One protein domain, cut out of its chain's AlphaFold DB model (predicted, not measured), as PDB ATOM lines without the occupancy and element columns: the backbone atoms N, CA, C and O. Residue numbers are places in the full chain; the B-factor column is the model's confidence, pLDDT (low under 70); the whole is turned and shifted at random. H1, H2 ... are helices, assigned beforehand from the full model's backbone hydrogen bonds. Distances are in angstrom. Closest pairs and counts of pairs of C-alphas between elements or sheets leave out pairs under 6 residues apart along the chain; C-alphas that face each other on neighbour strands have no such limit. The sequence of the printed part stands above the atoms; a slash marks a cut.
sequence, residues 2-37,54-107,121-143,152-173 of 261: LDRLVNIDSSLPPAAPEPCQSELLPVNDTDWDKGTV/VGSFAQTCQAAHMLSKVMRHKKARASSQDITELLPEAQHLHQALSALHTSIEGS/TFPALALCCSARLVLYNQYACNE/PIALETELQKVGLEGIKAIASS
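This is residues 2 to 37, 54 to 107, 121 to 143 and 152 to 173 of the 261 residues of an uncharacterized protein of Fusarium ambrosium (UniProt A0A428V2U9). Four long helices, H3 to H6, form an up-and-down bundle, each running against the one before; short H1 packs on H3, and short H2 lies beyond one end. The 135 printed residues, with six named helices and no named strand, are all helix in class and compact, radius of gyration of the C-alphas 16.0 A, spanning 56 by 32 by 24 A.

H1, residues 2 to 6, touches H3, residues 56 to 79, at residues 64 to 68 alone; closest C-alphas, Arg 4 and Ser 68, 6.5 A. H2, residues 29 to 33, touches no helix. H3 and H4, residues 84 to 105, form a hairpin at a shallow tilt of 17 degrees; closest C-alphas, Gln 59 and Ile 104, 7.0 A. H5, residues 121 to 139, touches H3, running the same way; closest C-alphas, Thr 60 and Ala 124, 4.0 A. H6, residues 154 to 173, touches H5, opposite ways, at 37 degrees, only just steep; closest C-alphas, Tyr 136 and Gly 163, 4.3 A. Every O i to N i+4 pair is within hydrogen-bond range in H1, H2, H3 and H6; H4 has 16 of 18, H5 13 of 15.

H1 begins at C-alpha 2 (148.037, 159.026, -21.575); H3 is 35.0 A long, H4 32.5 A; H6 ends at C-alpha 173 (156.089, 159.836, -44.728).

Cuts leave C-alpha gaps of 14.8 A from 37 to 54, 9.2 A from 107 to 121 and 11.9 A from 143 to 152. The link H1 to H2 is long. Residues 107, 142 to 143 and 152 are under pLDDT 70.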
ATOM      1  N   LEU A   2     148.551 157.643 -21.511       83.00
ATOM      2  CA  LEU A   2     148.037 159.026 -21.575       83.00
ATOM      3  C   LEU A   2     148.879 160.038 -20.792       83.00
ATOM      4  O   LEU A   2     149.302 161.048 -21.335       83.00
ATOM      5  N   ASP A   3     149.190 159.707 -19.544       84.88
ATOM      6  CA  ASP A   3     150.040 160.506 -18.660       84.88
ATOM      7  C   ASP A   3     151.406 160.861 -19.282       84.88
ATOM      8  O   ASP A   3     151.876 161.983 -19.137       84.88
ATOM      9  N   ARG A   4     152.018 159.953 -20.058       83.12
ATOM     10  CA  ARG A   4     153.272 160.268 -20.760       83.12
ATOM     11  C   ARG A   4     153.043 161.195 -21.938       83.12
ATOM     12  O   ARG A   4     153.798 162.141 -22.085       83.12
ATOM     13  N   LEU A   5     152.011 160.934 -22.746       82.25
ATOM     14  CA  LEU A   5     151.683 161.752 -23.915       82.25
ATOM     15  C   LEU A   5     151.403 163.210 -23.519       82.25
ATOM     16  O   LEU A   5     151.917 164.128 -24.151       82.25
ATOM     17  N   VAL A   6     150.620 163.411 -22.456       84.38
ATOM     18  CA  VAL A   6     150.283 164.743 -21.934       84.38
ATOM     19  C   VAL A   6     151.524 165.458 -21.398       84.38
ATOM     20  O   VAL A   6     151.669 166.660 -21.587       84.38
ATOM     21  N   ASN A   7     152.447 164.724 -20.772       83.75
ATOM     22  CA  ASN A   7     153.631 165.300 -20.141       83.75
ATOM     23  C   ASN A   7     154.887 165.332 -21.032       83.75
ATOM     24  O   ASN A   7     155.952 165.651 -20.518       83.75
ATOM     25  N   ILE A   8     154.813 165.048 -22.341       82.88
ATOM     26  CA  ILE A   8     156.003 165.008 -23.228       82.88
ATOM     27  C   ILE A   8     156.825 166.315 -23.186       82.88
ATOM     28  O   ILE A   8     158.063 166.281 -23.162       82.88
ATOM     29  N   ASP A   9     156.143 167.462 -23.169       78.50
ATOM     30  CA  ASP A   9     156.783 168.789 -23.119       78.50
ATOM     31  C   ASP A   9     156.899 169.336 -21.695       78.50
ATOM     32  O   ASP A   9     157.562 170.343 -21.458       78.50
ATOM     33  N   SER A  10     156.267 168.661 -20.737       77.75
ATOM     34  CA  SER A  10     156.266 169.051 -19.337       77.75
ATOM     35  C   SER A  10     157.526 168.550 -18.635       77.75
ATOM     36  O   SER A  10     158.046 167.472 -18.915       77.75
ATOM     37  N   SER A  11     158.012 169.318 -17.662       72.56
ATOM     38  CA  SER A  11     159.064 168.872 -16.740       72.56
ATOM     39  C   SER A  11     158.516 168.037 -15.574       72.56
ATOM     40  O   SER A  11     159.290 167.554 -14.735       72.56
ATOM     41  N   LEU A  12     157.190 167.858 -15.512       79.94
ATOM     42  CA  LEU A  12     156.525 167.086 -14.472       79.94
ATOM     43  C   LEU A  12     156.808 165.586 -14.632       79.94
ATOM     44  O   LEU A  12     156.795 165.057 -15.746       79.94
ATOM     45  N   PRO A  13     157.066 164.873 -13.521       77.88
ATOM     46  CA  PRO A  13     157.204 163.429 -13.568       77.88
ATOM     47  C   PRO A  13     155.866 162.780 -13.968       77.88
ATOM     48  O   PRO A  13     154.816 163.248 -13.521       77.88
ATOM     49  N   PRO A  14     155.891 161.681 -14.745       82.62
ATOM     50  CA  PRO A  14     154.701 160.879 -14.996       82.62
ATOM     51  C   PRO A  14     154.072 160.413 -13.676       82.62
ATOM     52  O   PRO A  14     154.778 159.952 -12.775       82.62
ATOM     53  N   ALA A  15     152.749 160.516 -13.564       85.75
ATOM     54  CA  ALA A  15     152.001 160.062 -12.397       85.75
ATOM     55  C   ALA A  15     152.031 158.533 -12.235       85.75
ATOM     56  O   ALA A  15     152.049 158.028 -11.112       85.75
ATOM     57  N   ALA A  16     152.033 157.781 -13.342       85.19
ATOM     58  CA  ALA A  16     152.097 156.321 -13.287       85.19
ATOM     59  C   ALA A  16     153.558 155.827 -13.312       85.19
ATOM     60  O   ALA A  16     154.314 156.267 -14.186       85.19
ATOM     61  N   PRO A  17     153.944 154.883 -12.431       85.56
ATOM     62  CA  PRO A  17     155.313 154.382 -12.339       85.56
ATOM     63  C   PRO A  17     155.755 153.672 -13.622       85.56
ATOM     64  O   PRO A  17     154.956 153.386 -14.518       85.56
ATOM     65  N   GLU A  18     157.055 153.417 -13.720       85.62
ATOM     66  CA  GLU A  18     157.626 152.649 -14.823       85.62
ATOM     67  C   GLU A  18     157.369 151.152 -14.634       85.62
ATOM     68  O   GLU A  18     157.429 150.673 -13.497       85.62
ATOM     69  N   PRO A  19     157.112 150.417 -15.729       85.94
ATOM     70  CA  PRO A  19     156.828 148.998 -15.650       85.94
ATOM     71  C   PRO A  19     158.060 148.214 -15.191       85.94
ATOM     72  O   PRO A  19     159.200 148.562 -15.526       85.94
ATOM     73  N   CYS A  20     157.847 147.147 -14.423       85.62
ATOM     74  CA  CYS A  20     158.935 146.339 -13.872       85.62
ATOM     75  C   CYS A  20     159.551 145.413 -14.936       85.62
ATOM     76  O   CYS A  20     158.912 145.072 -15.924       85.62
ATOM     77  N   GLN A  21     160.801 144.969 -14.749       83.19
ATOM     78  CA  GLN A  21     161.490 144.132 -15.753       83.19
ATOM     79  C   GLN A  21     160.779 142.800 -16.045       83.19
ATOM     80  O   GLN A  21     160.958 142.236 -17.119       83.19
ATOM     81  N   SER A  22     159.980 142.303 -15.099       86.38
ATOM     82  CA  SER A  22     159.181 141.081 -15.233       86.38
ATOM     83  C   SER A  22     157.772 141.323 -15.782       86.38
ATOM     84  O   SER A  22     156.958 140.404 -15.775       86.38
ATOM     85  N   GLU A  23     157.443 142.551 -16.184       88.81
ATOM     86  CA  GLU A  23     156.111 142.894 -16.674       88.81
ATOM     87  C   GLU A  23     155.873 142.323 -18.074       88.81
ATOM     88  O   GLU A  23     156.756 142.335 -18.939       88.81
ATOM     89  N   LEU A  24     154.669 141.796 -18.280       90.38
ATOM     90  CA  LEU A  24     154.245 141.186 -19.533       90.38
ATOM     91  C   LEU A  24     153.428 142.182 -20.353       90.38
ATOM     92  O   LEU A  24     152.780 143.081 -19.814       90.38
ATOM     93  N   LEU A  25     153.448 142.004 -21.667       88.81
ATOM     94  CA  LEU A  25     152.555 142.704 -22.569       88.81
ATOM     95  C   LEU A  25     151.117 142.218 -22.390       88.81
ATOM     96  O   LEU A  25     150.894 141.050 -22.062       88.81
ATOM     97  N   PRO A  26     150.130 143.088 -22.654       87.69
ATOM     98  CA  PRO A  26     148.757 142.647 -22.830       87.69
ATOM     99  C   PRO A  26     148.659 141.553 -23.902       87.69
ATOM    100  O   PRO A  26     149.402 141.557 -24.885       87.69
ATOM    101  N   VAL A  27     147.712 140.636 -23.710       86.31
ATOM    102  CA  VAL A  27     147.304 139.659 -24.730       86.31
ATOM    103  C   VAL A  27     146.790 140.400 -25.972       86.31
ATOM    104  O   VAL A  27     146.290 141.519 -25.855       86.31
ATOM    105  N   ASN A  28     146.930 139.803 -27.161       86.12
ATOM    106  CA  ASN A  28     146.399 140.409 -28.379       86.12
ATOM    107  C   ASN A  28     144.872 140.557 -28.329       86.12
ATOM    108  O   ASN A  28     144.170 139.791 -27.667       86.12
ATOM    109  N   ASP A  29     144.378 141.531 -29.088       82.50
ATOM    110  CA  ASP A  29     142.977 141.949 -29.068       82.50
ATOM    111  C   ASP A  29     142.032 140.771 -29.389       82.50
ATOM    112  O   ASP A  29     141.020 140.576 -28.721       82.50
ATOM    113  N   THR A  30     142.412 139.898 -30.332       84.94
ATOM    114  CA  THR A  30     141.564 138.767 -30.747       84.94
ATOM    115  C   THR A  30     141.418 137.678 -29.688       84.94
ATOM    116  O   THR A  30     140.335 137.110 -29.536       84.94
ATOM    117  N   ASP A  31     142.492 137.355 -28.969       86.88
ATOM    118  CA  ASP A  31     142.467 136.349 -27.910       86.88
ATOM    119  C   ASP A  31     141.811 136.903 -26.645       86.88
ATOM    120  O   ASP A  31     141.086 136.171 -25.963       86.88
ATOM    121  N   TRP A  32     141.994 138.201 -26.381       86.44
ATOM    122  CA  TRP A  32     141.295 138.920 -25.322       86.44
ATOM    123  C   TRP A  32     139.775 138.890 -25.525       86.44
ATOM    124  O   TRP A  32     139.050 138.464 -24.624       86.44
ATOM    125  N   ASP A  33     139.294 139.242 -26.720       87.19
ATOM    126  CA  ASP A  33     137.859 139.280 -27.039       87.19
ATOM    127  C   ASP A  33     137.190 137.901 -26.948       87.19
ATOM    128  O   ASP A  33     136.013 137.779 -26.599       87.19
ATOM    129  N   LYS A  34     137.947 136.837 -27.230       89.12
ATOM    130  CA  LYS A  34     137.482 135.448 -27.109       89.12
ATOM    131  C   LYS A  34     137.542 134.914 -25.677       89.12
ATOM    132  O   LYS A  34     137.015 133.832 -25.419       89.12
ATOM    133  N   GLY A  35     138.190 135.630 -24.756       86.56
ATOM    134  CA  GLY A  35     138.455 135.154 -23.400       86.56
ATOM    135  C   GLY A  35     139.378 133.930 -23.364       86.56
ATOM    136  O   GLY A  35     139.263 133.099 -22.461       86.56
ATOM    137  N   THR A  36     140.262 133.781 -24.356       86.75
ATOM    138  CA  THR A  36     141.165 132.629 -24.460       86.75
ATOM    139  C   THR A  36     142.355 132.801 -23.521       86.75
ATOM    140  O   THR A  36     142.948 133.874 -23.422       86.75
ATOM    141  N   VAL A  37     142.760 131.720 -22.852       84.69
ATOM    142  CA  VAL A  37     143.991 131.704 -22.053       84.69
ATOM    143  C   VAL A  37     145.178 131.412 -22.971       84.69
ATOM    144  O   VAL A  37     145.369 130.272 -23.393       84.69
ATOM    145  N   VAL A  54     151.741 139.991 -31.309       82.75
ATOM    146  CA  VAL A  54     151.645 141.208 -30.496       82.75
ATOM    147  C   VAL A  54     150.495 142.051 -31.045       82.75
ATOM    148  O   VAL A  54     150.556 142.511 -32.180       82.75
ATOM    149  N   GLY A  55     149.435 142.231 -30.253       86.06
ATOM    150  CA  GLY A  55     148.267 143.025 -30.653       86.06
ATOM    151  C   GLY A  55     148.535 144.532 -30.702       86.06
ATOM    152  O   GLY A  55     149.506 145.026 -30.120       86.06
ATOM    153  N   SER A  56     147.630 145.279 -31.338       88.25
ATOM    154  CA  SER A  56     147.750 146.734 -31.528       88.25
ATOM    155  C   SER A  56     147.840 147.497 -30.198       88.25
ATOM    156  O   SER A  56     148.650 148.418 -30.022       88.25
ATOM    157  N   PHE A  57     147.081 147.053 -29.191       88.38
ATOM    158  CA  PHE A  57     147.143 147.624 -27.852       88.38
ATOM    159  C   PHE A  57     148.482 147.336 -27.157       88.38
ATOM    160  O   PHE A  57     149.068 148.227 -26.537       88.38
ATOM    161  N   ALA A  58     149.020 146.122 -27.307       89.69
ATOM    162  CA  ALA A  58     150.332 145.766 -26.773       89.69
ATOM    163  C   ALA A  58     151.453 146.596 -27.421       89.69
ATOM    164  O   ALA A  58     152.302 147.131 -26.703       89.69
ATOM    165  N   GLN A  59     151.400 146.807 -28.740       91.19
ATOM    166  CA  GLN A  59     152.306 147.712 -29.460       91.19
ATOM    167  C   GLN A  59     152.213 149.150 -28.938       91.19
ATOM    168  O   GLN A  59     153.227 149.817 -28.715       91.19
ATOM    169  N   THR A  60     150.999 149.624 -28.654       92.06
ATOM    170  CA  THR A  60     150.776 150.957 -28.079       92.06
ATOM    171  C   THR A  60     151.406 151.074 -26.683       92.06
ATOM    172  O   THR A  60     152.045 152.082 -26.361       92.06
ATOM    173  N   CYS A  61     151.304 150.032 -25.853       90.88
ATOM    174  CA  CYS A  61     151.971 149.960 -24.551       90.88
ATOM    175  C   CYS A  61     153.503 149.975 -24.674       90.88
ATOM    176  O   CYS A  61     154.168 150.687 -23.917       90.88
ATOM    177  N   GLN A  62     154.066 149.260 -25.651       91.94
ATOM    178  CA  GLN A  62     155.504 149.281 -25.936       91.94
ATOM    179  C   GLN A  62     155.982 150.674 -26.342       91.94
ATOM    180  O   GLN A  62     156.949 151.186 -25.773       91.94
ATOM    181  N   ALA A  63     155.275 151.320 -27.272       93.81
ATOM    182  CA  ALA A  63     155.592 152.670 -27.718       93.81
ATOM    183  C   ALA A  63     155.521 153.676 -26.555       93.81
ATOM    184  O   ALA A  63     156.425 154.493 -26.378       93.81
ATOM    185  N   ALA A  64     154.507 153.566 -25.689       92.62
ATOM    186  CA  ALA A  64     154.385 154.397 -24.491       92.62
ATOM    187  C   ALA A  64     155.530 154.182 -23.485       92.62
ATOM    188  O   ALA A  64     155.996 155.133 -22.847       92.62
ATOM    189  N   HIS A  65     155.992 152.943 -23.319       91.88
ATOM    190  CA  HIS A  65     157.142 152.642 -22.475       91.88
ATOM    191  C   HIS A  65     158.433 153.234 -23.057       91.88
ATOM    192  O   HIS A  65     159.191 153.890 -22.340       91.88
ATOM    193  N   MET A  66     158.658 153.086 -24.364       94.00
ATOM    194  CA  MET A  66     159.815 153.679 -25.038       94.00
ATOM    195  C   MET A  66     159.809 155.209 -24.964       94.00
ATOM    196  O   MET A  66     160.848 155.808 -24.685       94.00
ATOM    197  N   LEU A  67     158.640 155.843 -25.093       93.75
ATOM    198  CA  LEU A  67     158.481 157.275 -24.847       93.75
ATOM    199  C   LEU A  67     158.916 157.663 -23.424       93.75
ATOM    200  O   LEU A  67     159.619 158.654 -23.249       93.75
ATOM    201  N   SER A  68     158.570 156.857 -22.415       91.62
ATOM    202  CA  SER A  68     158.974 157.103 -21.020       91.62
ATOM    203  C   SER A  68     160.505 157.092 -20.863       91.62
ATOM    204  O   SER A  68     161.077 157.959 -20.195       91.62
ATOM    205  N   LYS A  69     161.195 156.165 -21.547       92.75
ATOM    206  CA  LYS A  69     162.667 156.124 -21.591       92.75
ATOM    207  C   LYS A  69     163.261 157.363 -22.259       92.75
ATOM    208  O   LYS A  69     164.181 157.956 -21.703       92.75
ATOM    209  N   VAL A  70     162.707 157.800 -23.392       94.81
ATOM    210  CA  VAL A  70     163.161 159.025 -24.071       94.81
ATOM    211  C   VAL A  70     162.951 160.263 -23.200       94.81
ATOM    212  O   VAL A  70     163.853 161.086 -23.089       94.81
ATOM    213  N   MET A  71     161.801 160.396 -22.533       91.94
ATOM    214  CA  MET A  71     161.538 161.523 -21.628       91.94
ATOM    215  C   MET A  71     162.558 161.577 -20.481       91.94
ATOM    216  O   MET A  71     163.043 162.651 -20.121       91.94
ATOM    217  N   ARG A  72     162.925 160.416 -19.927       90.81
ATOM    218  CA  ARG A  72     163.963 160.316 -18.896       90.81
ATOM    219  C   ARG A  72     165.332 160.718 -19.427       90.81
ATOM    220  O   ARG A  72     166.028 161.471 -18.754       90.81
ATOM    221  N   HIS A  73     165.681 160.263 -20.623       92.25
ATOM    222  CA  HIS A  73     166.921 160.633 -21.291       92.25
ATOM    223  C   HIS A  73     166.983 162.144 -21.577       92.25
ATOM    224  O   HIS A  73     167.959 162.794 -21.217       92.25
ATOM    225  N   LYS A  74     165.902 162.746 -22.100       91.38
ATOM    226  CA  LYS A  74     165.759 164.207 -22.273       91.38
ATOM    227  C   LYS A  74     165.990 164.951 -20.955       91.38
ATOM    228  O   LYS A  74     166.731 165.931 -20.922       91.38
ATOM    229  N   LYS A  75     165.401 164.472 -19.854       89.44
ATOM    230  CA  LYS A  75     165.605 165.056 -18.521       89.44
ATOM    231  C   LYS A  75     167.052 164.911 -18.039       89.44
ATOM    232  O   LYS A  75     167.609 165.884 -17.546       89.44
ATOM    233  N   ALA A  76     167.648 163.728 -18.191       89.31
ATOM    234  CA  ALA A  76     169.039 163.470 -17.822       89.31
ATOM    235  C   ALA A  76     169.986 164.397 -18.591       89.31
ATOM    236  O   ALA A  76     170.829 165.047 -17.980       89.31
ATOM    237  N   ARG A  77     169.765 164.543 -19.901       86.75
ATOM    238  CA  ARG A  77     170.509 165.450 -20.774       86.75
ATOM    239  C   ARG A  77     170.396 166.908 -20.341       86.75
ATOM    240  O   ARG A  77     171.415 167.575 -20.255       86.75
ATOM    241  N   ALA A  78     169.195 167.377 -20.002       85.25
ATOM    242  CA  ALA A  78     168.989 168.741 -19.510       85.25
ATOM    243  C   ALA A  78     169.708 169.029 -18.176       85.25
ATOM    244  O   ALA A  78     169.985 170.184 -17.867       85.25
ATOM    245  N   SER A  79     169.993 167.993 -17.379       84.25
ATOM    246  CA  SER A  79     170.709 168.107 -16.100       84.25
ATOM    247  C   SER A  79     172.189 167.715 -16.153       84.25
ATOM    248  O   SER A  79     172.881 167.878 -15.150       84.25
ATOM    249  N   SER A  80     172.666 167.150 -17.266       80.44
ATOM    250  CA  SER A  80     174.022 166.604 -17.352       80.44
ATOM    251  C   SER A  80     175.034 167.688 -17.694       80.44
ATOM    252  O   SER A  80     174.812 168.504 -18.586       80.44
ATOM    253  N   GLN A  81     176.179 167.641 -17.017       70.25
ATOM    254  CA  GLN A  81     177.337 168.465 -17.344       70.25
ATOM    255  C   GLN A  81     178.187 167.838 -18.464       70.25
ATOM    256  O   GLN A  81     178.889 168.566 -19.161       70.25
ATOM    257  N   ASP A  82     178.113 166.512 -18.647       78.06
ATOM    258  CA  ASP A  82     178.814 165.772 -19.701       78.06
ATOM    259  C   ASP A  82     177.810 165.004 -20.573       78.06
ATOM    260  O   ASP A  82     177.146 164.058 -20.138       78.06
ATOM    261  N   ILE A  83     177.668 165.441 -21.821       78.56
ATOM    262  CA  ILE A  83     176.761 164.830 -22.801       78.56
ATOM    263  C   ILE A  83     177.354 163.519 -23.343       78.56
ATOM    264  O   ILE A  83     176.603 162.642 -23.773       78.56
ATOM    265  N   THR A  84     178.678 163.341 -23.271       81.00
ATOM    266  CA  THR A  84     179.403 162.192 -23.837       81.00
ATOM    267  C   THR A  84     178.916 160.866 -23.265       81.00
ATOM    268  O   THR A  84     178.767 159.890 -24.000       81.00
ATOM    269  N   GLU A  85     178.606 160.834 -21.967       84.75
ATOM    270  CA  GLU A  85     178.109 159.638 -21.275       84.75
ATOM    271  C   GLU A  85     176.710 159.211 -21.749       84.75
ATOM    272  O   GLU A  85     176.342 158.041 -21.640       84.75
ATOM    273  N   LEU A  86     175.938 160.142 -22.318       90.00
ATOM    274  CA  LEU A  86     174.567 159.911 -22.775       90.00
ATOM    275  C   LEU A  86     174.488 159.484 -24.246       90.00
ATOM    276  O   LEU A  86     173.478 158.915 -24.660       90.00
ATOM    277  N   LEU A  87     175.536 159.713 -25.046       90.12
ATOM    278  CA  LEU A  87     175.533 159.381 -26.478       90.12
ATOM    279  C   LEU A  87     175.288 157.881 -26.752       90.12
ATOM    280  O   LEU A  87     174.459 157.570 -27.614       90.12
ATOM    281  N   PRO A  88     175.907 156.924 -26.023       91.88
ATOM    282  CA  PRO A  88     175.613 155.505 -26.223       91.88
ATOM    283  C   PRO A  88     174.163 155.145 -25.876       91.88
ATOM    284  O   PRO A  88     173.562 154.296 -26.531       91.88
ATOM    285  N   GLU A  89     173.574 155.779 -24.856       94.06
ATOM    286  CA  GLU A  89     172.162 155.573 -24.513       94.06
ATOM    287  C   GLU A  89     171.248 156.076 -25.638       94.06
ATOM    288  O   GLU A  89     170.355 155.344 -26.067       94.06
ATOM    289  N   ALA A  90     171.506 157.276 -26.169       94.62
ATOM    290  CA  ALA A  90     170.749 157.846 -27.283       94.62
ATOM    291  C   ALA A  90     170.780 156.942 -28.526       94.62
ATOM    292  O   ALA A  90     169.741 156.697 -29.143       94.62
ATOM    293  N   GLN A  91     171.948 156.379 -28.854       94.88
ATOM    294  CA  GLN A  91     172.096 155.445 -29.971       94.88
ATOM    295  C   GLN A  91     171.266 154.168 -29.766       94.88
ATOM    296  O   GLN A  91     170.560 153.740 -30.681       94.88
ATOM    297  N   HIS A  92     171.291 153.582 -28.565       94.62
ATOM    298  CA  HIS A  92     170.467 152.412 -28.254       94.62
ATOM    299  C   HIS A  92     168.965 152.729 -28.296       94.62
ATOM    300  O   HIS A  92     168.183 151.915 -28.793       94.62
ATOM    301  N   LEU A  93     168.546 153.904 -27.811       96.25
ATOM    302  CA  LEU A  93     167.151 154.346 -27.886       96.25
ATOM    303  C   LEU A  93     166.694 154.501 -29.338       96.25
ATOM    304  O   LEU A  93     165.626 154.002 -29.687       96.25
ATOM    305  N   HIS A  94     167.512 155.121 -30.191       95.94
ATOM    306  CA  HIS A  94     167.234 155.236 -31.621       95.94
ATOM    307  C   HIS A  94     167.079 153.860 -32.291       95.94
ATOM    308  O   HIS A  94     166.106 153.642 -33.017       95.94
ATOM    309  N   GLN A  95     167.994 152.920 -32.031       95.44
ATOM    310  CA  GLN A  95     167.934 151.564 -32.593       95.44
ATOM    311  C   GLN A  95     166.668 150.823 -32.149       95.44
ATOM    312  O   GLN A  95     165.962 150.252 -32.979       95.44
ATOM    313  N   ALA A  96     166.347 150.875 -30.853       94.31
ATOM    314  CA  ALA A  96     165.167 150.222 -30.298       94.31
ATOM    315  C   ALA A  96     163.860 150.821 -30.844       94.31
ATOM    316  O   ALA A  96     162.950 150.080 -31.208       94.31
ATOM    317  N   LEU A  97     163.770 152.151 -30.943       96.06
ATOM    318  CA  LEU A  97     162.610 152.833 -31.522       96.06
ATOM    319  C   LEU A  97     162.452 152.548 -33.017       96.06
ATOM    320  O   LEU A  97     161.333 152.368 -33.481       96.06
ATOM    321  N   SER A  98     163.552 152.484 -33.768       94.75
ATOM    322  CA  SER A  98     163.502 152.171 -35.201       94.75
ATOM    323  C   SER A  98     163.065 150.724 -35.436       94.75
ATOM    324  O   SER A  98     162.201 150.482 -36.270       94.75
ATOM    325  N   ALA A  99     163.571 149.774 -34.642       91.81
ATOM    326  CA  ALA A  99     163.115 148.385 -34.687       91.81
ATOM    327  C   ALA A  99     161.628 148.252 -34.315       91.81
ATOM    328  O   ALA A  99     160.891 147.526 -34.981       91.81
ATOM    329  N   LEU A 100     161.170 148.980 -33.289       92.06
ATOM    330  CA  LEU A 100     159.758 149.009 -32.906       92.06
ATOM    331  C   LEU A 100     158.884 149.599 -34.021       92.06
ATOM    332  O   LEU A 100     157.861 149.013 -34.348       92.06
ATOM    333  N   HIS A 101     159.295 150.714 -34.632       93.06
ATOM    334  CA  HIS A 101     158.599 151.320 -35.773       93.06
ATOM    335  C   HIS A 101     158.409 150.303 -36.902       93.06
ATOM    336  O   HIS A 101     157.281 150.063 -37.319       93.06
ATOM    337  N   THR A 102     159.490 149.657 -37.349       90.19
ATOM    338  CA  THR A 102     159.427 148.647 -38.416       90.19
ATOM    339  C   THR A 102     158.561 147.450 -38.023       90.19
ATOM    340  O   THR A 102     157.839 146.924 -38.862       90.19
ATOM    341  N   SER A 103     158.582 147.029 -36.755       88.06
ATOM    342  CA  SER A 103     157.707 145.955 -36.270       88.06
ATOM    343  C   SER A 103     156.225 146.333 -36.312       88.06
ATOM    344  O   SER A 103     155.393 145.463 -36.563       88.06
ATOM    345  N   ILE A 104     155.885 147.597 -36.044       89.19
ATOM    346  CA  ILE A 104     154.502 148.081 -36.107       89.19
ATOM    347  C   ILE A 104     154.040 148.150 -37.571       89.19
ATOM    348  O   ILE A 104     152.943 147.699 -37.877       89.19
ATOM    349  N   GLU A 105     154.889 148.633 -38.486       85.25
ATOM    350  CA  GLU A 105     154.578 148.681 -39.926       85.25
ATOM    351  C   GLU A 105     154.508 147.289 -40.577       85.25
ATOM    352  O   GLU A 105     153.681 147.060 -41.454       85.25
ATOM    353  N   GLY A 106     155.375 146.364 -40.156       72.38
ATOM    354  CA  GLY A 106     155.544 145.035 -40.747       72.38
ATOM    355  C   GLY A 106     154.690 143.930 -40.124       72.38
ATOM    356  O   GLY A 106     155.013 142.756 -40.298       72.38
ATOM    357  N   SER A 107     153.644 144.265 -39.364       59.66
ATOM    358  CA  SER A 107     152.723 143.270 -38.798       59.66
ATOM    359  C   SER A 107     151.860 142.653 -39.912       59.66
ATOM    360  O   SER A 107     150.732 143.077 -40.142       59.66
ATOM    361  N   THR A 121     146.913 150.328 -35.603       90.38
ATOM    362  CA  THR A 121     148.333 150.514 -35.263       90.38
ATOM    363  C   THR A 121     148.743 151.986 -35.148       90.38
ATOM    364  O   THR A 121     149.789 152.295 -34.570       90.38
ATOM    365  N   PHE A 122     147.923 152.923 -35.635       92.88
ATOM    366  CA  PHE A 122     148.259 154.351 -35.664       92.88
ATOM    367  C   PHE A 122     148.536 154.973 -34.291       92.88
ATOM    368  O   PHE A 122     149.462 155.780 -34.206       92.88
ATOM    369  N   PRO A 123     147.856 154.599 -33.190       92.81
ATOM    370  CA  PRO A 123     148.237 155.068 -31.858       92.81
ATOM    371  C   PRO A 123     149.655 154.638 -31.458       92.81
ATOM    372  O   PRO A 123     150.401 155.426 -30.869       92.81
ATOM    373  N   ALA A 124     150.054 153.408 -31.799       93.56
ATOM    374  CA  ALA A 124     151.396 152.900 -31.538       93.56
ATOM    375  C   ALA A 124     152.441 153.624 -32.400       93.56
ATOM    376  O   ALA A 124     153.463 154.063 -31.863       93.56
ATOM    377  N   LEU A 125     152.164 153.818 -33.698       94.12
ATOM    378  CA  LEU A 125     153.016 154.608 -34.594       94.12
ATOM    379  C   LEU A 125     153.164 156.044 -34.095       94.12
ATOM    380  O   LEU A 125     154.284 156.514 -33.927       94.12
ATOM    381  N   ALA A 126     152.061 156.721 -33.773       94.75
ATOM    382  CA  ALA A 126     152.067 158.096 -33.289       94.75
ATOM    383  C   ALA A 126     152.911 158.254 -32.017       94.75
ATOM    384  O   ALA A 126     153.712 159.185 -31.918       94.75
ATOM    385  N   LEU A 127     152.794 157.330 -31.054       95.19
ATOM    386  CA  LEU A 127     153.615 157.341 -29.839       95.19
ATOM    387  C   LEU A 127     155.089 157.040 -30.127       95.19
ATOM    388  O   LEU A 127     155.964 157.712 -29.576       95.19
ATOM    389  N   CYS A 128     155.372 156.058 -30.986       96.44
ATOM    390  CA  CYS A 128     156.734 155.690 -31.365       96.44
ATOM    391  C   CYS A 128     157.428 156.850 -32.094       96.44
ATOM    392  O   CYS A 128     158.521 157.265 -31.708       96.44
ATOM    393  N   CYS A 129     156.766 157.446 -33.086       96.56
ATOM    394  CA  CYS A 129     157.259 158.612 -33.808       96.56
ATOM    395  C   CYS A 129     157.383 159.836 -32.901       96.56
ATOM    396  O   CYS A 129     158.394 160.523 -32.978       96.56
ATOM    397  N   SER A 130     156.442 160.073 -31.982       96.19
ATOM    398  CA  SER A 130     156.580 161.146 -30.985       96.19
ATOM    399  C   SER A 130     157.829 160.956 -30.123       96.19
ATOM    400  O   SER A 130     158.575 161.906 -29.911       96.19
ATOM    401  N   ALA A 131     158.106 159.730 -29.662       96.69
ATOM    402  CA  ALA A 131     159.327 159.427 -28.918       96.69
ATOM    403  C   ALA A 131     160.587 159.666 -29.765       96.69
ATOM    404  O   ALA A 131     161.555 160.244 -29.275       96.69
ATOM    405  N   ARG A 132     160.570 159.271 -31.043       97.25
ATOM    406  CA  ARG A 132     161.675 159.518 -31.982       97.25
ATOM    407  C   ARG A 132     161.904 161.011 -32.205       97.25
ATOM    408  O   ARG A 132     163.033 161.445 -32.038       97.25
ATOM    409  N   LEU A 133     160.863 161.795 -32.490       96.06
ATOM    410  CA  LEU A 133     160.963 163.250 -32.664       96.06
ATOM    411  C   LEU A 133     161.528 163.927 -31.410       96.06
ATOM    412  O   LEU A 133     162.465 164.710 -31.501       96.06
ATOM    413  N   VAL A 134     161.041 163.556 -30.220       95.00
ATOM    414  CA  VAL A 134     161.569 164.089 -28.953       95.00
ATOM    415  C   VAL A 134     163.057 163.778 -28.789       95.00
ATOM    416  O   VAL A 134     163.801 164.655 -28.354       95.00
ATOM    417  N   LEU A 135     163.492 162.557 -29.123       95.62
ATOM    418  CA  LEU A 135     164.902 162.163 -29.078       95.62
ATOM    419  C   LEU A 135     165.726 162.929 -30.119       95.62
ATOM    420  O   LEU A 135     166.763 163.489 -29.780       95.62
ATOM    421  N   TYR A 136     165.271 162.976 -31.367       95.62
ATOM    422  CA  TYR A 136     165.992 163.594 -32.477       95.62
ATOM    423  C   TYR A 136     166.145 165.098 -32.300       95.62
ATOM    424  O   TYR A 136     167.243 165.605 -32.499       95.62
ATOM    425  N   ASN A 137     165.122 165.791 -31.799       92.12
ATOM    426  CA  ASN A 137     165.197 167.221 -31.494       92.12
ATOM    427  C   ASN A 137     166.229 167.553 -30.409       92.12
ATOM    428  O   ASN A 137     166.683 168.690 -30.322       92.12
ATOM    429  N   GLN A 138     166.660 166.580 -29.594       90.31
ATOM    430  CA  GLN A 138     167.803 166.803 -28.705       90.31
ATOM    431  C   GLN A 138     169.120 166.922 -29.478       90.31
ATOM    432  O   GLN A 138     169.995 167.666 -29.048       90.31
ATOM    433  N   TYR A 139     169.271 166.207 -30.591       89.94
ATOM    434  CA  TYR A 139     170.549 166.021 -31.287       89.94
ATOM    435  C   TYR A 139     170.604 166.644 -32.691       89.94
ATOM    436  O   TYR A 139     171.674 166.674 -33.282       89.94
ATOM    437  N   ALA A 140     169.490 167.140 -33.235       85.81
ATOM    438  CA  ALA A 140     169.419 167.686 -34.593       85.81
ATOM    439  C   ALA A 140     170.114 169.056 -34.749       85.81
ATOM    440  O   ALA A 140     170.694 169.342 -35.801       85.81
ATOM    441  N   CYS A 141     170.090 169.896 -33.710       74.94
ATOM    442  CA  CYS A 141     170.664 171.242 -33.756       74.94
ATOM    443  C   CYS A 141     172.186 171.244 -33.529       74.94
ATOM    444  O   CYS A 141     172.690 170.586 -32.625       74.94
ATOM    445  N   ASN A 142     172.893 172.074 -34.307       62.00
ATOM    446  CA  ASN A 142     174.345 172.313 -34.220       62.00
ATOM    447  C   ASN A 142     174.770 173.209 -33.049       62.00
ATOM    448  O   ASN A 142     175.938 173.598 -32.974       62.00
ATOM    449  N   GLU A 143     173.836 173.655 -32.209       60.50
ATOM    450  CA  GLU A 143     174.154 174.694 -31.241       60.50
ATOM    451  C   GLU A 143     175.153 174.133 -30.223       60.50
ATOM    452  O   GLU A 143     174.864 173.105 -29.600       60.50
ATOM    453  N   PRO A 152     184.556 168.210 -30.900       63.66
ATOM    454  CA  PRO A 152     183.524 167.435 -31.595       63.66
ATOM    455  C   PRO A 152     183.703 165.923 -31.420       63.66
ATOM    456  O   PRO A 152     184.793 165.390 -31.642       63.66
ATOM    457  N   ILE A 153     182.622 165.219 -31.082       76.94
ATOM    458  CA  ILE A 153     182.618 163.766 -30.883       76.94
ATOM    459  C   ILE A 153     181.985 163.099 -32.110       76.94
ATOM    460  O   ILE A 153     180.864 163.423 -32.485       76.94
ATOM    461  N   ALA A 154     182.660 162.116 -32.718       84.00
ATOM    462  CA  ALA A 154     182.157 161.445 -33.926       84.00
ATOM    463  C   ALA A 154     180.740 160.861 -33.748       84.00
ATOM    464  O   ALA A 154     179.897 160.993 -34.629       84.00
ATOM    465  N   LEU A 155     180.460 160.268 -32.583       85.06
ATOM    466  CA  LEU A 155     179.140 159.713 -32.273       85.06
ATOM    467  C   LEU A 155     178.042 160.790 -32.195       85.06
ATOM    468  O   LEU A 155     176.897 160.512 -32.535       85.06
ATOM    469  N   GLU A 156     178.378 162.010 -31.779       86.56
ATOM    470  CA  GLU A 156     177.439 163.134 -31.761       86.56
ATOM    471  C   GLU A 156     177.062 163.554 -33.187       86.56
ATOM    472  O   GLU A 156     175.880 163.689 -33.487       86.56
ATOM    473  N   THR A 157     178.043 163.653 -34.094       88.38
ATOM    474  CA  THR A 157     177.793 163.934 -35.518       88.38
ATOM    475  C   THR A 157     176.937 162.849 -36.179       88.38
ATOM    476  O   THR A 157     176.025 163.164 -36.943       88.38
ATOM    477  N   GLU A 158     177.180 161.572 -35.870       90.69
ATOM    478  CA  GLU A 158     176.340 160.476 -36.371       90.69
ATOM    479  C   GLU A 158     174.899 160.576 -35.847       90.69
ATOM    480  O   GLU A 158     173.949 160.448 -36.621       90.69
ATOM    481  N   LEU A 159     174.710 160.857 -34.552       91.31
ATOM    482  CA  LEU A 159     173.376 161.037 -33.966       91.31
ATOM    483  C   LEU A 159     172.646 162.248 -34.539       91.31
ATOM    484  O   LEU A 159     171.435 162.182 -34.744       91.31
ATOM    485  N   GLN A 160     173.366 163.325 -34.835       91.69
ATOM    486  CA  GLN A 160     172.798 164.489 -35.493       91.69
ATOM    487  C   GLN A 160     172.300 164.149 -36.897       91.69
ATOM    488  O   GLN A 160     171.157 164.462 -37.236       91.69
ATOM    489  N   LYS A 161     173.132 163.480 -37.702       93.19
ATOM    490  CA  LYS A 161     172.749 163.031 -39.043       93.19
ATOM    491  C   LYS A 161     171.496 162.154 -38.984       93.19
ATOM    492  O   LYS A 161     170.522 162.425 -39.683       93.19
ATOM    493  N   VAL A 162     171.504 161.152 -38.106       94.38
ATOM    494  CA  VAL A 162     170.368 160.249 -37.883       94.38
ATOM    495  C   VAL A 162     169.123 161.007 -37.416       94.38
ATOM    496  O   VAL A 162     168.016 160.688 -37.846       94.38
ATOM    497  N   GLY A 163     169.287 162.011 -36.551       94.25
ATOM    498  CA  GLY A 163     168.200 162.855 -36.069       94.25
ATOM    499  C   GLY A 163     167.542 163.642 -37.198       94.25
ATOM    500  O   GLY A 163     166.331 163.547 -37.375       94.25
ATOM    501  N   LEU A 164     168.334 164.347 -38.008       93.81
ATOM    502  CA  LEU A 164     167.845 165.137 -39.143       93.81
ATOM    503  C   LEU A 164     167.142 164.272 -40.196       93.81
ATOM    504  O   LEU A 164     166.010 164.564 -40.585       93.81
ATOM    505  N   GLU A 165     167.786 163.183 -40.628       94.56
ATOM    506  CA  GLU A 165     167.201 162.234 -41.585       94.56
ATOM    507  C   GLU A 165     165.918 161.604 -41.023       94.56
ATOM    508  O   GLU A 165     164.925 161.444 -41.735       94.56
ATOM    509  N   GLY A 166     165.917 161.288 -39.726       95.44
ATOM    510  CA  GLY A 166     164.788 160.700 -39.022       95.44
ATOM    511  C   GLY A 166     163.588 161.636 -38.892       95.44
ATOM    512  O   GLY A 166     162.468 161.198 -39.153       95.44
ATOM    513  N   ILE A 167     163.797 162.904 -38.520       95.88
ATOM    514  CA  ILE A 167     162.727 163.915 -38.455       95.88
ATOM    515  C   ILE A 167     162.113 164.082 -39.841       95.88
ATOM    516  O   ILE A 167     160.897 163.961 -39.984       95.88
ATOM    517  N   LYS A 168     162.953 164.260 -40.868       95.31
ATOM    518  CA  LYS A 168     162.506 164.403 -42.254       95.31
ATOM    519  C   LYS A 168     161.658 163.215 -42.703       95.31
ATOM    520  O   LYS A 168     160.548 163.413 -43.185       95.31
ATOM    521  N   ALA A 169     162.133 161.989 -42.486       95.56
ATOM    522  CA  ALA A 169     161.398 160.781 -42.858       95.56
ATOM    523  C   ALA A 169     160.053 160.645 -42.121       95.56
ATOM    524  O   ALA A 169     159.054 160.265 -42.728       95.56
ATOM    525  N   ILE A 170     160.003 160.966 -40.823       96.69
ATOM    526  CA  ILE A 170     158.759 160.925 -40.040       96.69
ATOM    527  C   ILE A 170     157.771 161.975 -40.556       96.69
ATOM    528  O   ILE A 170     156.608 161.646 -40.797       96.69
ATOM    529  N   ALA A 171     158.240 163.210 -40.737       95.75
ATOM    530  CA  ALA A 171     157.432 164.354 -41.136       95.75
ATOM    531  C   ALA A 171     156.938 164.263 -42.585       95.75
ATOM    532  O   ALA A 171     155.853 164.753 -42.866       95.75
ATOM    533  N   SER A 172     157.673 163.607 -43.490       94.62
ATOM    534  CA  SER A 172     157.309 163.505 -44.909       94.62
ATOM    535  C   SER A 172     156.690 162.164 -45.325       94.62
ATOM    536  O   SER A 172     156.333 162.002 -46.493       94.62
ATOM    537  N   SER A 173     156.604 161.181 -44.422       93.62
ATOM    538  CA  SER A 173     156.089 159.836 -44.728       93.62
ATOM    539  C   SER A 173     155.068 159.359 -43.696       93.62
ATOM    540  O   SER A 173     153.871 159.318 -43.986       93.62
TER     541      SER A 173